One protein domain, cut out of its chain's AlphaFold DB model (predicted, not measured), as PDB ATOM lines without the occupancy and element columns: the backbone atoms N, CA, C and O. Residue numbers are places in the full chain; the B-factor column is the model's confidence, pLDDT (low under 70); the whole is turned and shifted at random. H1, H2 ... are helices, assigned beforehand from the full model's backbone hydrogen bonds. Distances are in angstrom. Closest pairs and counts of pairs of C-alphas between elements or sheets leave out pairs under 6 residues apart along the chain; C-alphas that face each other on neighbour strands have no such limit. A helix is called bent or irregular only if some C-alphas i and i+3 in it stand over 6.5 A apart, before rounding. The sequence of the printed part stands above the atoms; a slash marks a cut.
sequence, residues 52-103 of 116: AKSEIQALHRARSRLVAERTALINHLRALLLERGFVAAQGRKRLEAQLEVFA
ATOM      1  N   ALA A  52      94.606 177.289 104.756       81.25
ATOM      2  CA  ALA A  52      93.863 176.703 103.638       81.25
ATOM      3  C   ALA A  52      94.721 175.787 102.732       81.25
ATOM      4  O   ALA A  52      94.283 174.718 102.306       81.25
ATOM      5  N   LYS A  53      95.986 176.145 102.451       80.88
ATOM      6  CA  LYS A  53      96.899 175.271 101.680       80.88
ATOM      7  C   LYS A  53      97.311 174.030 102.477       80.88
ATOM      8  O   LYS A  53      97.683 173.010 101.890       80.88
ATOM      9  N   SER A  54      97.332 174.116 103.805       83.69
ATOM     10  CA  SER A  54      97.585 172.971 104.680       83.69
ATOM     11  C   SER A  54      96.414 171.999 104.677       83.69
ATOM     12  O   SER A  54      96.620 170.809 104.440       83.69
ATOM     13  N   GLU A  55      95.199 172.520 104.816       88.50
ATOM     14  CA  GLU A  55      93.953 171.755 104.783       88.50
ATOM     15  C   GLU A  55      93.768 171.017 103.455       88.50
ATOM     16  O   GLU A  55      93.546 169.806 103.446       88.50
ATOM     17  N   ILE A  56      93.973 171.697 102.321       92.69
ATOM     18  CA  ILE A  56      93.910 171.066 100.993       92.69
ATOM     19  C   ILE A  56      94.911 169.902 100.895       92.69
ATOM     20  O   ILE A  56      94.575 168.821 100.407       92.69
ATOM     21  N   GLN A  57      96.138 170.074 101.398       91.62
ATOM     22  CA  GLN A  57      97.124 168.990 101.403       91.62
ATOM     23  C   GLN A  57      96.700 167.830 102.319       91.62
ATOM     24  O   GLN A  57      96.935 166.670 101.972       91.62
ATOM     25  N   ALA A  58      96.084 168.117 103.467       92.62
ATOM     26  CA  ALA A  58      95.557 167.097 104.367       92.62
ATOM     27  C   ALA A  58      94.441 166.282 103.693       92.62
ATOM     28  O   ALA A  58      94.503 165.051 103.698       92.62
ATOM     29  N   LEU A  59      93.501 166.947 103.012       96.44
ATOM     30  CA  LEU A  59      92.443 166.302 102.228       96.44
ATOM     31  C   LEU A  59      93.009 165.420 101.110       96.44
ATOM     32  O   LEU A  59      92.597 164.268 100.957       96.44
ATOM     33  N   HIS A  60      94.004 165.910 100.362       96.69
ATOM     34  CA  HIS A  60      94.672 165.105  99.337       96.69
ATOM     35  C   HIS A  60      95.334 163.853  99.922       96.69
ATOM     36  O   HIS A  60      95.202 162.773  99.348       96.69
ATOM     37  N   ARG A  61      96.011 163.967 101.073       96.25
ATOM     38  CA  ARG A  61      96.631 162.817 101.752       96.25
ATOM     39  C   ARG A  61      95.587 161.806 102.224       96.25
ATOM     40  O   ARG A  61      95.780 160.614 101.999       96.25
ATOM     41  N   ALA A  62      94.493 162.269 102.828       97.25
ATOM     42  CA  ALA A  62      93.394 161.409 103.262       97.25
ATOM     43  C   ALA A  62      92.790 160.644 102.074       97.25
ATOM     44  O   ALA A  62      92.696 159.418 102.105       97.25
ATOM     45  N   ARG A  63      92.491 161.346 100.973       97.81
ATOM     46  CA  ARG A  63      91.988 160.725  99.740       97.81
ATOM     47  C   ARG A  63      92.953 159.680  99.188       97.81
ATOM     48  O   ARG A  63      92.515 158.593  98.825       97.81
ATOM     49  N   SER A  64      94.247 159.987  99.106       97.69
ATOM     50  CA  SER A  64      95.243 159.046  98.577       97.69
ATOM     51  C   SER A  64      95.339 157.770  99.413       97.69
ATOM     52  O   SER A  64      95.415 156.688  98.833       97.69
ATOM     53  N   ARG A  65      95.272 157.874 100.749       97.62
ATOM     54  CA  ARG A  65      95.240 156.707 101.650       97.62
ATOM     55  C   ARG A  65      94.014 155.835 101.397       97.62
ATOM     56  O   ARG A  65      94.170 154.660 101.093       97.62
ATOM     57  N   LEU A  66      92.823 156.434 101.382       97.62
ATOM     58  CA  LEU A  66      91.572 155.706 101.134       97.62
ATOM     59  C   LEU A  66      91.544 155.032  99.754       97.62
ATOM     60  O   LEU A  66      91.031 153.926  99.598       97.62
ATOM     61  N   VAL A  67      92.102 155.678  98.725       96.50
ATOM     62  CA  VAL A  67      92.208 155.085  97.383       96.50
ATOM     63  C   VAL A  67      93.167 153.894  97.378       96.50
ATOM     64  O   VAL A  67      92.854 152.881  96.746       96.50
ATOM     65  N   ALA A  68      94.304 153.993  98.066       96.75
ATOM     66  CA  ALA A  68      95.263 152.899  98.187       96.75
ATOM     67  C   ALA A  68      94.670 151.711  98.963       96.75
ATOM     68  O   ALA A  68      94.690 150.594  98.451       96.75
ATOM     69  N   GLU A  69      94.061 151.959 100.125       97.06
ATOM     70  CA  GLU A  69      93.387 150.942 100.947       97.06
ATOM     71  C   GLU A  69      92.284 150.230 100.162       97.06
ATOM     72  O   GLU A  69      92.269 149.003 100.077       97.06
ATOM     73  N   ARG A  70      91.415 150.984  99.479       94.25
ATOM     74  CA  ARG A  70      90.380 150.398  98.617       94.25
ATOM     75  C   ARG A  70      90.975 149.524  97.514       94.25
ATOM     76  O   ARG A  70      90.424 148.476  97.195       94.25
ATOM     77  N   THR A  71      92.078 149.955  96.906       94.12
ATOM     78  CA  THR A  71      92.741 149.190  95.838       94.12
ATOM     79  C   THR A  71      93.352 147.898  96.385       94.12
ATOM     80  O   THR A  71      93.233 146.854  95.747       94.12
ATOM     81  N   ALA A  72      93.945 147.948  97.581       95.69
ATOM     82  CA  ALA A  72      94.462 146.774  98.276       95.69
ATOM     83  C   ALA A  72      93.344 145.771  98.604       95.69
ATOM     84  O   ALA A  72      93.485 144.595  98.280       95.69
ATOM     85  N   LEU A  73      92.209 146.235  99.139       93.94
ATOM     86  CA  LEU A  73      91.041 145.391  99.424       93.94
ATOM     87  C   LEU A  73      90.473 144.730  98.161       93.94
ATOM     88  O   LEU A  73      90.200 143.534  98.161       93.94
ATOM     89  N   ILE A  74      90.356 145.484  97.064       92.19
ATOM     90  CA  ILE A  74      89.925 144.954  95.761       92.19
ATOM     91  C   ILE A  74      90.861 143.839  95.287       92.19
ATOM     92  O   ILE A  74      90.399 142.789  94.846       92.19
ATOM     93  N   ASN A  75      92.175 144.050  95.364       92.62
ATOM     94  CA  ASN A  75      93.142 143.041  94.940       92.62
ATOM     95  C   ASN A  75      93.116 141.809  95.849       92.62
ATOM     96  O   ASN A  75      93.202 140.693  95.346       92.62
ATOM     97  N   HIS A  76      92.946 142.005  97.157       92.31
ATOM     98  CA  HIS A  76      92.820 140.911  98.113       92.31
ATOM     99  C   HIS A  76      91.582 140.053  97.830       92.31
ATOM    100  O   HIS A  76      91.690 138.837  97.715       92.31
ATOM    101  N   LEU A  77      90.425 140.679  97.602       89.19
ATOM    102  CA  LEU A  77      89.198 139.966  97.249       89.19
ATOM    103  C   LEU A  77      89.347 139.176  95.943       89.19
ATOM    104  O   LEU A  77      88.934 138.024  95.861       89.19
ATOM    105  N   ARG A  78      89.987 139.768  94.929       90.12
ATOM    106  CA  ARG A  78      90.270 139.074  93.664       90.12
ATOM    107  C   ARG A  78      91.172 137.855  93.859       90.12
ATOM    108  O   ARG A  78      90.965 136.864  93.170       90.12
ATOM    109  N   ALA A  79      92.136 137.914  94.776       90.38
ATOM    110  CA  ALA A  79      92.975 136.765  95.112       90.38
ATOM    111  C   ALA A  79      92.159 135.647  95.788       90.38
ATOM    112  O   ALA A  79      92.232 134.504  95.351       90.38
ATOM    113  N   LEU A  80      91.304 135.981  96.762       88.75
ATOM    114  CA  LEU A  80      90.437 135.007  97.445       88.75
ATOM    115  C   LEU A  80      89.419 134.336  96.508       88.75
ATOM    116  O   LEU A  80      89.076 133.167  96.688       88.75
ATOM    117  N   LEU A  81      88.910 135.077  95.522       85.12
ATOM    118  CA  LEU A  81      88.052 134.527  94.470       85.12
ATOM    119  C   LEU A  81      88.842 133.576  93.568       85.12
ATOM    120  O   LEU A  81      88.369 132.481  93.267       85.12
ATOM    121  N   LEU A  82      90.068 133.953  93.199       87.00
ATOM    122  CA  LEU A  82      90.935 133.129  92.363       87.00
ATOM    123  C   LEU A  82      91.297 131.800  93.040       87.00
ATOM    124  O   LEU A  82      91.288 130.771  92.372       87.00
ATOM    125  N   GLU A  83      91.546 131.802  94.352       88.44
ATOM    126  CA  GLU A  83      91.779 130.582  95.145       88.44
ATOM    127  C   GLU A  83      90.607 129.590  95.070       88.44
ATOM    128  O   GLU A  83      90.815 128.382  95.150       88.44
ATOM    129  N   ARG A  84      89.381 130.084  94.863       82.19
ATOM    130  CA  ARG A  84      88.167 129.272  94.667       82.19
ATOM    131  C   ARG A  84      87.859 128.969  93.194       82.19
ATOM    132  O   ARG A  84      86.819 128.397  92.898       82.19
ATOM    133  N   GLY A  85      88.740 129.352  92.267       82.88
ATOM    134  CA  GLY A  85      88.566 129.149  90.824       82.88
ATOM    135  C   GLY A  85      87.827 130.278  90.095       82.88
ATOM    136  O   GLY A  85      87.594 130.176  88.890       82.88
ATOM    137  N   PHE A  86      87.493 131.379  90.775       82.75
ATOM    138  CA  PHE A  86      86.780 132.518  90.190       82.75
ATOM    139  C   PHE A  86      87.728 133.610  89.707       82.75
ATOM    140  O   PHE A  86      88.355 134.328  90.486       82.75
ATOM    141  N   VAL A  87      87.786 133.800  88.389       84.31
ATOM    142  CA  VAL A  87      88.590 134.865  87.781       84.31
ATOM    143  C   VAL A  87      87.773 136.154  87.688       84.31
ATOM    144  O   VAL A  87      86.959 136.340  86.782       84.31
ATOM    145  N   ALA A  88      88.021 137.081  88.613       81.25
ATOM    146  CA  ALA A  88      87.414 138.409  88.593       81.25
ATOM    147  C   ALA A  88      88.238 139.422  87.773       81.25
ATOM    148  O   ALA A  88      89.467 139.552  87.920       81.25
ATOM    149  N   ALA A  89      87.551 140.184  86.922       81.44
ATOM    150  CA  ALA A  89      88.153 141.156  86.019       81.44
ATOM    151  C   ALA A  89      88.842 142.301  86.781       81.44
ATOM    152  O   ALA A  89      88.440 142.701  87.873       81.44
ATOM    153  N   GLN A  90      89.903 142.859  86.191       81.81
ATOM    154  CA  GLN A  90      90.590 144.005  86.780       81.81
ATOM    155  C   GLN A  90      89.713 145.261  86.726       81.81
ATOM    156  O   GLN A  90      89.137 145.598  85.690       81.81
ATOM    157  N   GLY A  91      89.693 145.993  87.839       83.88
ATOM    158  CA  GLY A  91      89.037 147.290  87.953       83.88
ATOM    159  C   GLY A  91      87.764 147.245  88.793       83.88
ATOM    160  O   GLY A  91      86.981 146.303  88.732       83.88
ATOM    161  N   ARG A  92      87.553 148.318  89.561       84.69
ATOM    162  CA  ARG A  92      86.492 148.428  90.570       84.69
ATOM    163  C   ARG A  92      85.095 148.115  90.029       84.69
ATOM    164  O   ARG A  92      84.460 147.203  90.527       84.69
ATOM    165  N   LYS A  93      84.642 148.843  89.000       86.94
ATOM    166  CA  LYS A  93      83.271 148.703  88.472       86.94
ATOM    167  C   LYS A  93      82.971 147.291  87.966       86.94
ATOM    168  O   LYS A  93      81.851 146.822  88.082       86.94
ATOM    169  N   ARG A  94      83.975 146.634  87.375       84.38
ATOM    170  CA  ARG A  94      83.827 145.270  86.857       84.38
ATOM    171  C   ARG A  94      83.732 144.266  87.998       84.38
ATOM    172  O   ARG A  94      82.892 143.383  87.935       84.38
ATOM    173  N   LEU A  95      84.552 144.441  89.036       84.94
ATOM    174  CA  LEU A  95      84.468 143.621  90.238       84.94
ATOM    175  C   LEU A  95      83.125 143.811  90.954       84.94
ATOM    176  O   LEU A  95      82.509 142.817  91.295       84.94
ATOM    177  N   GLU A  96      82.649 145.047  91.135       84.88
ATOM    178  CA  GLU A  96      81.341 145.328  91.757       84.88
ATOM    179  C   GLU A  96      80.201 144.612  91.010       84.88
ATOM    180  O   GLU A  96      79.460 143.858  91.627       84.88
ATOM    181  N   ALA A  97      80.142 144.730  89.678       83.31
ATOM    182  CA  ALA A  97      79.130 144.037  88.874       83.31
ATOM    183  C   ALA A  97      79.235 142.502  88.945       83.31
ATOM    184  O   ALA A  97      78.227 141.807  88.891       83.31
ATOM    185  N   GLN A  98      80.449 141.948  89.050       80.19
ATOM    186  CA  GLN A  98      80.629 140.502  89.209       80.19
ATOM    187  C   GLN A  98      80.235 140.026  90.610       80.19
ATOM    188  O   GLN A  98      79.667 138.950  90.735       80.19
ATOM    189  N   LEU A  99      80.520 140.811  91.652       78.69
ATOM    190  CA  LEU A  99      80.143 140.481  93.026       78.69
ATOM    191  C   LEU A  99      78.630 140.471  93.225       78.69
ATOM    192  O   LEU A  99      78.157 139.630  93.971       78.69
ATOM    193  N   GLU A 100      77.885 141.349  92.552       77.88
ATOM    194  CA  GLU A 100      76.416 141.308  92.563       77.88
ATOM    195  C   GLU A 100      75.887 139.973  92.017       77.88
ATOM    196  O   GLU A 100      74.979 139.396  92.597       77.88
ATOM    197  N   VAL A 101      76.516 139.432  90.968       70.94
ATOM    198  CA  VAL A 101      76.173 138.111  90.408       70.94
ATOM    199  C   VAL A 101      76.591 136.968  91.342       70.94
ATOM    200  O   VAL A 101      75.897 135.965  91.432       70.94
ATOM    201  N   PHE A 102      77.717 137.111  92.044       66.69
ATOM    202  CA  PHE A 102      78.195 136.147  93.043       66.69
ATOM    203  C   PHE A 102      77.533 136.301  94.424       66.69
ATOM    204  O   PHE A 102      77.924 135.606  95.353       66.69
ATOM    205  N   ALA A 103      76.618 137.245  94.624       66.69
ATOM    206  CA  ALA A 103      75.917 137.407  95.896       66.69
ATOM    207  C   ALA A 103      74.571 136.665  95.916       66.69
ATOM    208  O   ALA A 103      73.947 136.592  96.973       66.69
TER     209      ALA A 103
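Overview. This is residues 52 to 103 of the 116 residues of the protein "RmpB-like protein" of Labrenzia aggregata (strain ATCC 25650 / DSM 13394 / JCM 20685 / NBRC 16684 / NCIMB 2208 / IAM 12614 / B1) (UniProt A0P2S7). One long helix, H1, makes the length of the domain; past its end the link of residues 84 to 91 folds back toward H1's later half, and the short helix H2 stands there at a slant to H1. The first part of H1, residues 52 to 69, sticks out as a bare arm from a small body made by the rest. The printed part has 52 residues, with two named helices in the order H1, H2 and no named strand: its class is all helix. It is only just extended, close to loose, with a radius of gyration of the C-alphas of 15.1 A and spans of 49 by 18 by 16 A.

Arrangement. H1, residues 52 to 83, stands free over residues 52 to 69. A short link of 8 residues joins it to H2, residues 92 to 101. H1 and H2 are close but not clearly touching, with 2 pairs of C-alphas within 8 A; the closest C-alphas, those of Ile 74 and Arg 92, are 7.1 A apart. Their lines stand at a steep tilt of 43 degrees, and they run the same way. Every O i to N i+4 pair is within hydrogen-bond range in H1, and 5 of 6 are in H2.

Along the chain. H1 begins at C-alpha 52, (93.863, 176.703, 103.638), and ends at C-alpha 83, (91.779, 130.582, 95.145), 46.9 A away. H2 measures 14.6 A from C-alpha 92 to C-alpha 101, which is at (76.173, 138.111, 90.408). Neither helix is bent.

Size, cuts and confidence. The two C-alphas farthest apart are those of Ala 52 and Gly 85, at 49.5 A. Without the free stretch, the body of 34 residues spans 22 by 18 by 14 A. The printed part has no cut and no long link. The mean pLDDT of the printed part is 87.8; residues 102 to 103 are under 70.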